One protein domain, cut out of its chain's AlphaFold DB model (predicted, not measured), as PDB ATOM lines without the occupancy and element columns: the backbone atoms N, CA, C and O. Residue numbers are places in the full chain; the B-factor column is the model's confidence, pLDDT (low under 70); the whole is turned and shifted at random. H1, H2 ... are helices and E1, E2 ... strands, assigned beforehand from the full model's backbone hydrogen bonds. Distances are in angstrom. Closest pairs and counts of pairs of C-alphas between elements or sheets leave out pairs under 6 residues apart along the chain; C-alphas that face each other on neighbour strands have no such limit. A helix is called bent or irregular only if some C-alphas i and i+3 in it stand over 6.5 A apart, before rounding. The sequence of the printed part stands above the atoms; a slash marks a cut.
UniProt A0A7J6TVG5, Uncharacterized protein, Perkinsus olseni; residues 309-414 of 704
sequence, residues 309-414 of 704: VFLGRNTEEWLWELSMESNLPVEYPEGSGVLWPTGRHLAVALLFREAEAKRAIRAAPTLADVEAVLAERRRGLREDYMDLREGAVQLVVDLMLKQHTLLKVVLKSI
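This is residues 309 to 414 of the 704 residues of an uncharacterized protein of Perkinsus olseni (UniProt A0A7J6TVG5). Three short helices, H1, H2 and H3, pack in a triangle in one half of an elongated body, and the long helix H4 packs slantwise on H1 and leads to H5, which turns off at a corner and sits loosely by the strand hairpin E1-E2, whose turn at Thr 315 makes the far end. A second, small hairpin, E3-E4, packs on H1 and H4. The printed part has 106 residues, in the order E1 E2 E3 E4 H1 H2 H3 H4 H5, with two antiparallel two-stranded sheets; the class is mixed, helices and strands. It is compact, radius of gyration of the C-alphas 14.7 A, yet elongated, spanning 47 by 25 by 25 A.

Find C-alpha 309 at (266.267, 278.285, 287.242), where E1, residues 309 to 312, begins. E2, 318 to 323, spans 13.1 A; E3 is 330 to 332 and E4 338 to 340. Then come H1, 343 to 350, H2, 355 to 363, and H3, 367 to 376, 14.1 A. H4, 385 to 403, runs 25.3 A and is only just irregular: C-alphas 387 and 390 are 6.7 A apart. H5, 405 to 413, ends at (264.655, 277.745, 300.780).

Start at the hub, H1. It touches H2, closest C-alphas Ala 349 and Lys 358, 4.9 A, H3, His 345 and Val 370, 6.6 A, and H4, Ala 347 and Ala 392, 5.2 A, at a steep tilt of 42 degrees. H4 and H5 touch only at the corner, Leu 401 and Lys 408, 5.3 A. In the hairpins, N 309 and O 322 are 2.9 A apart, N 340 and O 330 2.8 A. Every O i to N i+4 pair is within hydrogen-bond range in H1, H2, H3 and H5; in H4, 13 of 15.

The C-alphas farthest apart, Thr 315 and Glu 383, are 46.8 A apart. The printed part has no cut, and no link is long. Confidence is under 70 at residues 309 to 322 and 335.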
ATOM      1  N   VAL A 309     267.029 278.036 286.019       49.53
ATOM      2  CA  VAL A 309     266.267 278.285 287.242       49.53
ATOM      3  C   VAL A 309     266.640 279.673 287.737       49.53
ATOM      4  O   VAL A 309     267.760 279.901 288.182       49.53
ATOM      5  N   PHE A 310     265.714 280.620 287.640       50.53
ATOM      6  CA  PHE A 310     265.936 281.982 288.119       50.53
ATOM      7  C   PHE A 310     265.615 282.070 289.610       50.53
ATOM      8  O   PHE A 310     264.532 281.681 290.048       50.53
ATOM      9  N   LEU A 311     266.561 282.583 290.395       48.06
ATOM     10  CA  LEU A 311     266.402 282.817 291.826       48.06
ATOM     11  C   LEU A 311     266.392 284.326 292.086       48.06
ATOM     12  O   LEU A 311     267.430 284.980 291.985       48.06
ATOM     13  N   GLY A 312     265.222 284.883 292.410       36.66
ATOM     14  CA  GLY A 312     265.033 286.310 292.693       36.66
ATOM     15  C   GLY A 312     264.404 286.574 294.066       36.66
ATOM     16  O   GLY A 312     263.692 285.733 294.612       36.66
ATOM     17  N   ARG A 313     264.679 287.759 294.627       35.31
ATOM     18  CA  ARG A 313     263.846 288.418 295.655       35.31
ATOM     19  C   ARG A 313     262.940 289.438 294.944       35.31
ATOM     20  O   ARG A 313     263.288 289.838 293.846       35.31
ATOM     21  N   ASN A 314     261.853 289.900 295.578       38.72
ATOM     22  CA  ASN A 314     260.881 290.909 295.075       38.72
ATOM     23  C   ASN A 314     261.454 292.322 294.810       38.72
ATOM     24  O   ASN A 314     260.789 293.331 295.023       38.72
ATOM     25  N   THR A 315     262.704 292.426 294.399       38.81
ATOM     26  CA  THR A 315     263.370 293.652 293.978       38.81
ATOM     27  C   THR A 315     264.030 293.325 292.650       38.81
ATOM     28  O   THR A 315     264.532 292.218 292.510       38.81
ATOM     29  N   GLU A 316     264.013 294.251 291.697       40.09
ATOM     30  CA  GLU A 316     264.361 294.129 290.264       40.09
ATOM     31  C   GLU A 316     265.769 293.563 289.927       40.09
ATOM     32  O   GLU A 316     266.201 293.583 288.777       40.09
ATOM     33  N   GLU A 317     266.484 293.016 290.907       39.88
ATOM     34  CA  GLU A 317     267.769 292.342 290.793       39.88
ATOM     35  C   GLU A 317     267.591 290.818 290.914       39.88
ATOM     36  O   GLU A 317     267.389 290.255 291.996       39.88
ATOM     37  N   TRP A 318     267.691 290.126 289.777       47.41
ATOM     38  CA  TRP A 318     267.834 288.671 289.734       47.41
ATOM     39  C   TRP A 318     269.139 288.281 290.426       47.41
ATOM     40  O   TRP A 318     270.211 288.746 290.044       47.41
ATOM     41  N   LEU A 319     269.060 287.439 291.458       48.19
ATOM     42  CA  LEU A 319     270.221 287.147 292.290       48.19
ATOM     43  C   LEU A 319     271.112 286.082 291.648       48.19
ATOM     44  O   LEU A 319     272.322 286.278 291.626       48.19
ATOM     45  N   TRP A 320     270.552 284.987 291.111       53.75
ATOM     46  CA  TRP A 320     271.346 283.914 290.492       53.75
ATOM     47  C   TRP A 320     270.553 283.119 289.446       53.75
ATOM     48  O   TRP A 320     269.401 282.750 289.681       53.75
ATOM     49  N   GLU A 321     271.191 282.795 288.320       61.47
ATOM     50  CA  GLU A 321     270.698 281.801 287.366       61.47
ATOM     51  C   GLU A 321     271.310 280.438 287.726       61.47
ATOM     52  O   GLU A 321     272.506 280.204 287.561       61.47
ATOM     53  N   LEU A 322     270.495 279.528 288.251       66.88
ATOM     54  CA  LEU A 322     270.814 278.110 288.389       66.88
ATOM     55  C   LEU A 322     270.646 277.465 287.020       66.88
ATOM     56  O   LEU A 322     269.631 276.838 286.715       66.88
ATOM     57  N   SER A 323     271.641 277.700 286.176       81.31
ATOM     58  CA  SER A 323     271.691 277.122 284.851       81.31
ATOM     59  C   SER A 323     272.989 276.408 284.589       81.31
ATOM     60  O   SER A 323     274.050 276.825 285.050       81.31
ATOM     61  N   MET A 324     272.918 275.357 283.777       83.81
ATOM     62  CA  MET A 324     274.113 274.783 283.154       83.81
ATOM     63  C   MET A 324     274.888 275.857 282.377       83.81
ATOM     64  O   MET A 324     276.104 275.772 282.227       83.81
ATOM     65  N   GLU A 325     274.185 276.883 281.908       87.94
ATOM     66  CA  GLU A 325     274.718 278.034 281.188       87.94
ATOM     67  C   GLU A 325     275.196 279.153 282.115       87.94
ATOM     68  O   GLU A 325     275.809 280.104 281.642       87.94
ATOM     69  N   SER A 326     274.967 279.038 283.427       87.31
ATOM     70  CA  SER A 326     275.458 280.024 284.384       87.31
ATOM     71  C   SER A 326     276.980 280.103 284.335       87.31
ATOM     72  O   SER A 326     277.673 279.090 284.231       87.31
ATOM     73  N   ASN A 327     277.509 281.315 284.483       87.19
ATOM     74  CA  ASN A 327     278.950 281.577 284.529       87.19
ATOM     75  C   ASN A 327     279.610 281.104 285.839       87.19
ATOM     76  O   ASN A 327     280.664 281.607 286.221       87.19
ATOM     77  N   LEU A 328     278.968 280.187 286.568       92.38
ATOM     78  CA  LEU A 328     279.513 279.605 287.780       92.38
ATOM     79  C   LEU A 328     280.507 278.509 287.389       92.38
ATOM     80  O   LEU A 328     280.093 277.484 286.834       92.38
ATOM     81  N   PRO A 329     281.805 278.694 287.684       94.62
ATOM     82  CA  PRO A 329     282.793 277.692 287.353       94.62
ATOM     83  C   PRO A 329     282.555 276.427 288.177       94.62
ATOM     84  O   PRO A 329     282.126 276.487 289.335       94.62
ATOM     85  N   VAL A 330     282.840 275.278 287.570       95.81
ATOM     86  CA  VAL A 330     282.659 273.962 288.192       95.81
ATOM     87  C   VAL A 330     283.984 273.226 288.186       95.81
ATOM     88  O   VAL A 330     284.580 273.006 287.137       95.81
ATOM     89  N   GLU A 331     284.461 272.835 289.356       96.62
ATOM     90  CA  GLU A 331     285.653 272.009 289.495       96.62
ATOM     91  C   GLU A 331     285.288 270.534 289.289       96.62
ATOM     92  O   GLU A 331     284.381 270.013 289.939       96.62
ATOM     93  N   TYR A 332     285.971 269.829 288.389       95.50
ATOM     94  CA  TYR A 332     285.769 268.387 288.247       95.50
ATOM     95  C   TYR A 332     286.811 267.622 289.080       95.50
ATOM     96  O   TYR A 332     288.007 267.737 288.793       95.50
ATOM     97  N   PRO A 333     286.399 266.850 290.104       87.19
ATOM     98  CA  PRO A 333     287.327 266.276 291.079       87.19
ATOM     99  C   PRO A 333     288.172 265.114 290.540       87.19
ATOM    100  O   PRO A 333     289.201 264.795 291.133       87.19
ATOM    101  N   GLU A 334     287.799 264.478 289.424       78.31
ATOM    102  CA  GLU A 334     288.613 263.396 288.865       78.31
ATOM    103  C   GLU A 334     289.885 263.950 288.200       78.31
ATOM    104  O   GLU A 334     289.903 264.389 287.050       78.31
ATOM    105  N   GLY A 335     290.985 263.896 288.953       64.06
ATOM    106  CA  GLY A 335     292.341 263.795 288.414       64.06
ATOM    107  C   GLY A 335     293.150 265.083 288.305       64.06
ATOM    108  O   GLY A 335     294.333 264.994 287.996       64.06
ATOM    109  N   SER A 336     292.586 266.269 288.546       74.62
ATOM    110  CA  SER A 336     293.393 267.504 288.429       74.62
ATOM    111  C   SER A 336     292.825 268.775 289.070       74.62
ATOM    112  O   SER A 336     293.472 269.813 288.963       74.62
ATOM    113  N   GLY A 337     291.650 268.732 289.712       90.31
ATOM    114  CA  GLY A 337     291.007 269.956 290.220       90.31
ATOM    115  C   GLY A 337     290.768 270.981 289.107       90.31
ATOM    116  O   GLY A 337     290.919 272.187 289.285       90.31
ATOM    117  N   VAL A 338     290.489 270.492 287.895       94.94
ATOM    118  CA  VAL A 338     290.320 271.354 286.729       94.94
ATOM    119  C   VAL A 338     289.012 272.111 286.864       94.94
ATOM    120  O   VAL A 338     287.938 271.512 286.932       94.94
ATOM    121  N   LEU A 339     289.130 273.435 286.843       95.94
ATOM    122  CA  LEU A 339     288.006 274.351 286.753       95.94
ATOM    123  C   LEU A 339     287.490 274.414 285.316       95.94
ATOM    124  O   LEU A 339     288.248 274.622 284.364       95.94
ATOM    125  N   TRP A 340     286.183 274.243 285.181       96.81
ATOM    126  CA  TRP A 340     285.432 274.413 283.946       96.81
ATOM    127  C   TRP A 340     284.703 275.754 283.988       96.81
ATOM    128  O   TRP A 340     284.123 276.058 285.032       96.81
ATOM    129  N   PRO A 341     284.700 276.547 282.897       96.62
ATOM    130  CA  PRO A 341     284.102 277.884 282.904       96.62
ATOM    131  C   PRO A 341     282.626 277.896 283.315       96.62
ATOM    132  O   PRO A 341     282.206 278.756 284.082       96.62
ATOM    133  N   THR A 342     281.857 276.915 282.838       96.69
ATOM    134  CA  THR A 342     280.457 276.710 283.229       96.69
ATOM    135  C   THR A 342     280.145 275.226 283.377       96.69
ATOM    136  O   THR A 342     280.870 274.363 282.864       96.69
ATOM    137  N   GLY A 343     279.008 274.917 284.002       96.19
ATOM    138  CA  GLY A 343     278.493 273.551 284.053       96.19
ATOM    139  C   GLY A 343     278.286 272.926 282.665       96.19
ATOM    140  O   GLY A 343     278.573 271.746 282.456       96.19
ATOM    141  N   ARG A 344     277.856 273.717 281.674       96.38
ATOM    142  CA  ARG A 344     277.668 273.279 280.282       96.38
ATOM    143  C   ARG A 344     278.977 272.816 279.650       96.38
ATOM    144  O   ARG A 344     278.961 271.793 278.970       96.38
ATOM    145  N   HIS A 345     280.092 273.505 279.908       97.62
ATOM    146  CA  HIS A 345     281.404 273.093 279.396       97.62
ATOM    147  C   HIS A 345     281.756 271.687 279.896       97.62
ATOM    148  O   HIS A 345     282.105 270.815 279.102       97.62
ATOM    149  N   LEU A 346     281.595 271.443 281.201       97.44
ATOM    150  CA  LEU A 346     281.858 270.134 281.794       97.44
ATOM    151  C   LEU A 346     280.898 269.062 281.253       97.44
ATOM    152  O   LEU A 346     281.354 268.009 280.813       97.44
ATOM    153  N   ALA A 347     279.588 269.330 281.218       96.88
ATOM    154  CA  ALA A 347     278.610 268.354 280.736       96.88
ATOM    155  C   ALA A 347     278.869 267.933 279.289       96.88
ATOM    156  O   ALA A 347     278.826 266.742 279.001       96.88
ATOM    157  N   VAL A 348     279.169 268.879 278.393       97.19
ATOM    158  CA  VAL A 348     279.485 268.558 276.994       97.19
ATOM    159  C   VAL A 348     280.810 267.800 276.909       97.19
ATOM    160  O   VAL A 348     280.884 266.800 276.201       97.19
ATOM    161  N   ALA A 349     281.833 268.186 277.676       97.25
ATOM    162  CA  ALA A 349     283.119 267.488 277.687       97.25
ATOM    163  C   ALA A 349     283.025 266.026 278.159       97.25
ATOM    164  O   ALA A 349     283.757 265.172 277.653       97.25
ATOM    165  N   LEU A 350     282.114 265.710 279.086       96.81
ATOM    166  CA  LEU A 350     281.873 264.337 279.551       96.81
ATOM    167  C   LEU A 350     281.311 263.413 278.455       96.81
ATOM    168  O   LEU A 350     281.462 262.191 278.551       96.81
ATOM    169  N   LEU A 351     280.729 263.977 277.390       97.25
ATOM    170  CA  LEU A 351     280.198 263.223 276.249       97.25
ATOM    171  C   LEU A 351     281.281 262.759 275.269       97.25
ATOM    172  O   LEU A 351     281.006 261.927 274.407       97.25
ATOM    173  N   PHE A 352     282.509 263.267 275.389       97.25
ATOM    174  CA  PHE A 352     283.630 262.908 274.522       97.25
ATOM    175  C   PHE A 352     284.582 261.933 275.221       97.25
ATOM    176  O   PHE A 352     284.845 262.051 276.421       97.25
ATOM    177  N   ARG A 353     285.158 260.977 274.474       95.31
ATOM    178  CA  ARG A 353     286.307 260.182 274.968       95.31
ATOM    179  C   ARG A 353     287.624 260.921 274.764       95.31
ATOM    180  O   ARG A 353     288.498 260.877 275.625       95.31
ATOM    181  N   GLU A 354     287.742 261.616 273.638       95.94
ATOM    182  CA  GLU A 354     288.976 262.247 273.186       95.94
ATOM    183  C   GLU A 354     289.436 263.372 274.123       95.94
ATOM    184  O   GLU A 354     288.723 264.348 274.372       95.94
ATOM    185  N   ALA A 355     290.677 263.274 274.607       94.69
ATOM    186  CA  ALA A 355     291.273 264.289 275.475       94.69
ATOM    187  C   ALA A 355     291.462 265.645 274.771       94.69
ATOM    188  O   ALA A 355     291.528 266.681 275.432       94.69
ATOM    189  N   GLU A 356     291.584 265.653 273.443       96.19
ATOM    190  CA  GLU A 356     291.692 266.881 272.653       96.19
ATOM    191  C   GLU A 356     290.356 267.626 272.583       96.19
ATOM    192  O   GLU A 356     290.322 268.817 272.878       96.19
ATOM    193  N   ALA A 357     289.247 266.921 272.325       96.38
ATOM    194  CA  ALA A 357     287.909 267.509 272.353       96.38
ATOM    195  C   ALA A 357     287.587 268.098 273.735       96.38
ATOM    196  O   ALA A 357     287.135 269.236 273.832       96.38
ATOM    197  N   LYS A 358     287.923 267.383 274.821       96.25
ATOM    198  CA  LYS A 358     287.775 267.903 276.193       96.25
ATOM    199  C   LYS A 358     288.588 269.176 276.431       96.25
ATOM    200  O   LYS A 358     288.092 270.105 277.064       96.25
ATOM    201  N   ARG A 359     289.828 269.237 275.930       96.00
ATOM    202  CA  ARG A 359     290.682 270.433 276.028       96.00
ATOM    203  C   ARG A 359     290.128 271.598 275.210       96.00
ATOM    204  O   ARG A 359     290.132 272.711 275.725       96.00
ATOM    205  N   ALA A 360     289.629 271.341 274.001       97.50
ATOM    206  CA  ALA A 360     289.006 272.349 273.145       97.50
ATOM    207  C   ALA A 360     287.730 272.916 273.781       97.50
ATOM    208  O   ALA A 360     287.607 274.127 273.907       97.50
ATOM    209  N   ILE A 361     286.841 272.049 274.286       97.75
ATOM    210  CA  ILE A 361     285.633 272.465 275.011       97.75
ATOM    211  C   ILE A 361     286.006 273.287 276.240       97.75
ATOM    212  O   ILE A 361     285.390 274.309 276.486       97.75
ATOM    213  N   ARG A 362     287.028 272.889 277.004       96.88
ATOM    214  CA  ARG A 362     287.469 273.654 278.180       96.88
ATOM    215  C   ARG A 362     288.045 275.027 277.823       96.88
ATOM    216  O   ARG A 362     287.915 275.952 278.615       96.88
ATOM    217  N   ALA A 363     288.738 275.127 276.692       97.44
ATOM    218  CA  ALA A 363     289.362 276.362 276.223       97.44
ATOM    219  C   ALA A 363     288.381 277.298 275.496       97.44
ATOM    220  O   ALA A 363     288.733 278.447 275.238       97.44
ATOM    221  N   ALA A 364     287.181 276.816 275.164       97.81
ATOM    222  CA  ALA A 364     286.126 277.612 274.558       97.81
ATOM    223  C   ALA A 364     285.753 278.783 275.492       97.81
ATOM    224  O   ALA A 364     285.437 278.547 276.659       97.81
ATOM    225  N   PRO A 365     285.813 280.043 275.024       95.62
ATOM    226  CA  PRO A 365     285.513 281.194 275.872       95.62
ATOM    227  C   PRO A 365     284.008 281.402 276.061       95.62
ATOM    228  O   PRO A 365     283.598 282.005 277.051       95.62
ATOM    229  N   THR A 366     283.181 280.918 275.128       96.19
ATOM    230  CA  THR A 366     281.725 281.078 275.173       96.19
ATOM    231  C   THR A 366     280.988 279.758 274.957       96.19
ATOM    232  O   THR A 366     281.513 278.795 274.401       96.19
ATOM    233  N   LEU A 367     279.711 279.722 275.348       95.50
ATOM    234  CA  LEU A 367     278.842 278.573 275.082       95.50
ATOM    235  C   LEU A 367     278.604 278.348 273.586       95.50
ATOM    236  O   LEU A 367     278.460 277.204 273.168       95.50
ATOM    237  N   ALA A 368     278.601 279.410 272.778       95.69
ATOM    238  CA  ALA A 368     278.504 279.283 271.327       95.69
ATOM    239  C   ALA A 368     279.714 278.523 270.761       95.69
ATOM    240  O   ALA A 368     279.546 277.651 269.911       95.69
ATOM    241  N   ASP A 369     280.908 278.779 271.299       96.94
ATOM    242  CA  ASP A 369     282.125 278.059 270.919       96.94
ATOM    243  C   ASP A 369     282.084 276.593 271.381       96.94
ATOM    244  O   ASP A 369     282.503 275.702 270.645       96.94
ATOM    245  N   VAL A 370     281.510 276.304 272.556       97.31
ATOM    246  CA  VAL A 370     281.266 274.917 273.005       97.31
ATOM    247  C   VAL A 370     280.342 274.175 272.038       97.31
ATOM    248  O   VAL A 370     280.628 273.036 271.663       97.31
ATOM    249  N   GLU A 371     279.245 274.805 271.613       95.75
ATOM    250  CA  GLU A 371     278.315 274.214 270.643       95.75
ATOM    251  C   GLU A 371     278.960 274.061 269.257       95.75
ATOM    252  O   GLU A 371     278.703 273.066 268.575       95.75
ATOM    253  N   ALA A 372     279.846 274.979 268.855       96.19
ATOM    254  CA  ALA A 372     280.625 274.857 267.624       96.19
ATOM    255  C   ALA A 372     281.558 273.636 267.669       96.19
ATOM    256  O   ALA A 372     281.543 272.824 266.742       96.19
ATOM    257  N   VAL A 373     282.286 273.435 268.776       95.69
ATOM    258  CA  VAL A 373     283.135 272.245 268.971       95.69
ATOM    259  C   VAL A 373     282.294 270.967 268.986       95.69
ATOM    260  O   VAL A 373     282.673 269.970 268.367       95.69
ATOM    261  N   LEU A 374     281.131 270.982 269.646       95.75
ATOM    262  CA  LEU A 374     280.202 269.850 269.651       95.75
ATOM    263  C   LEU A 374     279.694 269.524 268.240       95.75
ATOM    264  O   LEU A 374     279.588 268.349 267.887       95.75
ATOM    265  N   ALA A 375     279.375 270.539 267.433       94.75
ATOM    266  CA  ALA A 375     278.899 270.378 266.063       94.75
ATOM    267  C   ALA A 375     279.993 269.854 265.120       94.75
ATOM    268  O   ALA A 375     279.731 268.929 264.349       94.75
ATOM    269  N   GLU A 376     281.208 270.395 265.212       95.62
ATOM    270  CA  GLU A 376     282.360 269.977 264.409       95.62
ATOM    271  C   GLU A 376     282.784 268.541 264.742       95.62
ATOM    272  O   GLU A 376     283.015 267.718 263.854       95.62
ATOM    273  N   ARG A 377     282.831 268.204 266.036       91.19
ATOM    274  CA  ARG A 377     283.387 266.937 266.522       91.19
ATOM    275  C   ARG A 377     282.341 265.868 266.818       91.19
ATOM    276  O   ARG A 377     282.648 264.917 267.527       91.19
ATOM    277  N   ARG A 378     281.135 265.924 266.237       90.56
ATOM    278  CA  ARG A 378     280.076 264.909 266.478       90.56
ATOM    279  C   ARG A 378     280.540 263.455 266.322       90.56
ATOM    280  O   ARG A 378     279.999 262.578 266.983       90.56
ATOM    281  N   ARG A 379     281.544 263.197 265.474       89.38
ATOM    282  CA  ARG A 379     282.135 261.860 265.271       89.38
ATOM    283  C   ARG A 379     282.956 261.344 266.463       89.38
ATOM    284  O   ARG A 379     283.112 260.138 266.576       89.38
ATOM    285  N   GLY A 380     283.458 262.228 267.327       91.81
ATOM    286  CA  GLY A 380     284.243 261.891 268.525       91.81
ATOM    287  C   GLY A 380     283.405 261.733 269.801       91.81
ATOM    288  O   GLY A 380     283.956 261.581 270.899       91.81
ATOM    289  N   LEU A 381     282.073 261.803 269.680       96.12
ATOM    290  CA  LEU A 381     281.167 261.501 270.782       96.12
ATOM    291  C   LEU A 381     281.306 260.034 271.191       96.12
ATOM    292  O   LEU A 381     281.548 259.145 270.378       96.12
ATOM    293  N   ARG A 382     281.137 259.791 272.485       95.56
ATOM    294  CA  ARG A 382     280.995 258.449 273.043       95.56
ATOM    295  C   ARG A 382     279.852 257.699 272.360       95.56
ATOM    296  O   ARG A 382     278.821 258.292 272.093       95.56
ATOM    297  N   GLU A 383     279.988 256.393 272.154       95.69
ATOM    298  CA  GLU A 383     278.885 255.565 271.632       95.69
ATOM    299  C   GLU A 383     277.668 255.587 272.575       95.69
ATOM    300  O   GLU A 383     276.532 255.660 272.122       95.69
ATOM    301  N   ASP A 384     277.923 255.636 273.885       94.94
ATOM    302  CA  ASP A 384     276.938 255.701 274.970       94.94
ATOM    303  C   ASP A 384     276.526 257.141 275.343       94.94
ATOM    304  O   ASP A 384     275.958 257.378 276.409       94.94
ATOM    305  N   TYR A 385     276.817 258.148 274.506       93.31
ATOM    306  CA  TYR A 385     276.606 259.553 274.888       93.31
ATOM    307  C   TYR A 385     275.140 259.913 275.172       93.31
ATOM    308  O   TYR A 385     274.895 260.815 275.973       93.31
ATOM    309  N   MET A 386     274.179 259.245 274.524       91.31
ATOM    310  CA  MET A 386     272.750 259.504 274.743       91.31
ATOM    311  C   MET A 386     272.324 259.082 276.149       91.31
ATOM    312  O   MET A 386     271.660 259.861 276.828       91.31
ATOM    313  N   ASP A 387     272.797 257.924 276.612       92.88
ATOM    314  CA  ASP A 387     272.513 257.404 277.955       92.88
ATOM    315  C   ASP A 387     273.263 258.204 279.029       92.88
ATOM    316  O   ASP A 387     272.757 258.477 280.117       92.88
ATOM    317  N   LEU A 388     274.475 258.661 278.707       93.88
ATOM    318  CA  LEU A 388     275.293 259.459 279.620       93.88
ATOM    319  C   LEU A 388     274.854 260.902 279.743       93.88
ATOM    320  O   LEU A 388     275.301 261.591 280.658       93.88
ATOM    321  N   ARG A 389     274.040 261.399 278.818       93.56
ATOM    322  CA  ARG A 389     273.686 262.812 278.776       93.56
ATOM    323  C   ARG A 389     272.982 263.254 280.053       93.56
ATOM    324  O   ARG A 389     273.307 264.316 280.583       93.56
ATOM    325  N   GLU A 390     272.053 262.448 280.553       90.62
ATOM    326  CA  GLU A 390     271.356 262.727 281.811       90.62
ATOM    327  C   GLU A 390     272.307 262.614 283.003       90.62
ATOM    328  O   GLU A 390     272.380 263.537 283.813       90.62
ATOM    329  N   GLY A 391     273.124 261.555 283.048       94.75
ATOM    330  CA  GLY A 391     274.130 261.369 284.096       94.75
ATOM    331  C   GLY A 391     275.172 262.492 284.148       94.75
ATOM    332  O   GLY A 391     275.551 262.932 285.230       94.75
ATOM    333  N   ALA A 392     275.596 263.016 282.996       95.25
ATOM    334  CA  ALA A 392     276.531 264.132 282.898       95.25
ATOM    335  C   ALA A 392     275.914 265.431 283.427       95.25
ATOM    336  O   ALA A 392     276.562 266.153 284.182       95.25
ATOM    337  N   VAL A 393     274.658 265.723 283.070       94.06
ATOM    338  CA  VAL A 393     273.942 266.891 283.607       94.06
ATOM    339  C   VAL A 393     273.751 266.751 285.116       94.06
ATOM    340  O   VAL A 393     274.068 267.685 285.850       94.06
ATOM    341  N   GLN A 394     273.308 265.585 285.590       93.75
ATOM    342  CA  GLN A 394     273.112 265.327 287.015       93.75
ATOM    343  C   GLN A 394     274.413 265.493 287.807       93.75
ATOM    344  O   GLN A 394     274.431 266.188 288.821       93.75
ATOM    345  N   LEU A 395     275.517 264.933 287.306       95.12
ATOM    346  CA  LEU A 395     276.835 265.066 287.919       95.12
ATOM    347  C   LEU A 395     277.274 266.530 288.022       95.12
ATOM    348  O   LEU A 395     277.782 266.950 289.060       95.12
ATOM    349  N   VAL A 396     277.066 267.319 286.968       95.56
ATOM    350  CA  VAL A 396     277.407 268.745 286.983       95.56
ATOM    351  C   VAL A 396     276.551 269.516 287.976       95.56
ATOM    352  O   VAL A 396     277.102 270.302 288.744       95.56
ATOM    353  N   VAL A 397     275.235 269.293 287.999       92.50
ATOM    354  CA  VAL A 397     274.341 269.949 288.964       92.50
ATOM    355  C   VAL A 397     274.758 269.594 290.392       92.50
ATOM    356  O   VAL A 397     274.908 270.486 291.227       92.50
ATOM    357  N   ASP A 398     275.054 268.324 290.666       93.81
ATOM    358  CA  ASP A 398     275.551 267.884 291.970       93.81
ATOM    359  C   ASP A 398     276.866 268.576 292.353       93.81
ATOM    360  O   ASP A 398     277.039 268.979 293.507       93.81
ATOM    361  N   LEU A 399     277.795 268.736 291.407       95.06
ATOM    362  CA  LEU A 399     279.053 269.453 291.628       95.06
ATOM    363  C   LEU A 399     278.817 270.942 291.884       95.06
ATOM    364  O   LEU A 399     279.367 271.474 292.849       95.06
ATOM    365  N   MET A 400     277.950 271.591 291.104       94.31
ATOM    366  CA  MET A 400     277.568 272.989 291.308       94.31
ATOM    367  C   MET A 400     276.977 273.202 292.705       94.31
ATOM    368  O   MET A 400     277.392 274.110 293.420       94.31
ATOM    369  N   LEU A 401     276.067 272.332 293.147       92.94
ATOM    370  CA  LEU A 401     275.447 272.428 294.474       92.94
ATOM    371  C   LEU A 401     276.404 272.097 295.622       92.94
ATOM    372  O   LEU A 401     276.243 272.619 296.730       92.94
ATOM    373  N   LYS A 402     277.391 271.227 295.387       94.00
ATOM    374  CA  LYS A 402     278.440 270.924 296.370       94.00
ATOM    375  C   LYS A 402     279.429 272.080 296.517       94.00
ATOM    376  O   LYS A 402     279.811 272.386 297.642       94.00
ATOM    377  N   GLN A 403     279.824 272.709 295.412       94.81
ATOM    378  CA  GLN A 403     280.870 273.739 295.385       94.81
ATOM    379  C   GLN A 403     280.344 275.132 295.724       94.81
ATOM    380  O   GLN A 403     281.037 275.912 296.372       94.81
ATOM    381  N   HIS A 404     279.096 275.431 295.367       92.94
ATOM    382  CA  HIS A 404     278.489 276.741 295.584       92.94
ATOM    383  C   HIS A 404     277.449 276.659 296.702       92.94
ATOM    384  O   HIS A 404     276.259 276.439 296.473       92.94
ATOM    385  N   THR A 405     277.885 276.850 297.950       90.06
ATOM    386  CA  THR A 405     277.019 276.694 299.137       90.06
ATOM    387  C   THR A 405     275.797 277.619 299.108       90.06
ATOM    388  O   THR A 405     274.732 277.234 299.588       90.06
ATOM    389  N   LEU A 406     275.917 278.807 298.502       85.06
ATOM    390  CA  LEU A 406     274.796 279.730 298.313       85.06
ATOM    391  C   LEU A 406     273.684 279.108 297.463       85.06
ATOM    392  O   LEU A 406     272.528 279.162 297.871       85.06
ATOM    393  N   LEU A 407     274.021 278.437 296.356       84.94
ATOM    394  CA  LEU A 407     273.039 277.739 295.521       84.94
ATOM    395  C   LEU A 407     272.279 276.675 296.317       84.94
ATOM    396  O   LEU A 407     271.054 276.585 296.245       84.94
ATOM    397  N   LYS A 408     273.002 275.911 297.142       84.69
ATOM    398  CA  LYS A 408     272.411 274.900 298.025       84.69
ATOM    399  C   LYS A 408     271.464 275.508 299.063       84.69
ATOM    400  O   LYS A 408     270.419 274.924 299.340       84.69
ATOM    401  N   VAL A 409     271.818 276.653 299.649       83.25
ATOM    402  CA  VAL A 409     270.952 277.370 300.603       83.25
ATOM    403  C   VAL A 409     269.701 277.888 299.904       83.25
ATOM    404  O   VAL A 409     268.605 277.713 300.436       83.25
ATOM    405  N   VAL A 410     269.842 278.464 298.706       79.62
ATOM    406  CA  VAL A 410     268.689 278.979 297.966       79.62
ATOM    407  C   VAL A 410     267.748 277.845 297.568       79.62
ATOM    408  O   VAL A 410     266.558 277.943 297.854       79.62
ATOM    409  N   LEU A 411     268.249 276.728 297.031       81.06
ATOM    410  CA  LEU A 411     267.390 275.584 296.702       81.06
ATOM    411  C   LEU A 411     266.664 275.011 297.922       81.06
ATOM    412  O   LEU A 411     265.484 274.692 297.832       81.06
ATOM    413  N   LYS A 412     267.328 274.933 299.081       80.25
ATOM    414  CA  LYS A 412     266.676 274.509 300.332       80.25
ATOM    415  C   LYS A 412     265.575 275.460 300.796       80.25
ATOM    416  O   LYS A 412     264.704 275.044 301.553       80.25
ATOM    417  N   SER A 413     265.639 276.730 300.398       75.12
ATOM    418  CA  SER A 413     264.655 277.745 300.780       75.12
ATOM    419  C   SER A 413     263.416 277.773 299.884       75.12
ATOM    420  O   SER A 413     262.462 278.470 300.218       75.12
ATOM    421  N   ILE A 414     263.409 277.018 298.780       79.25
ATOM    422  CA  ILE A 414     262.273 276.927 297.861       79.25
ATOM    423  C   ILE A 414     261.431 275.716 298.279       79.25
ATOM    424  O   ILE A 414     261.862 274.580 298.084       79.25
TER     425      ILE A 414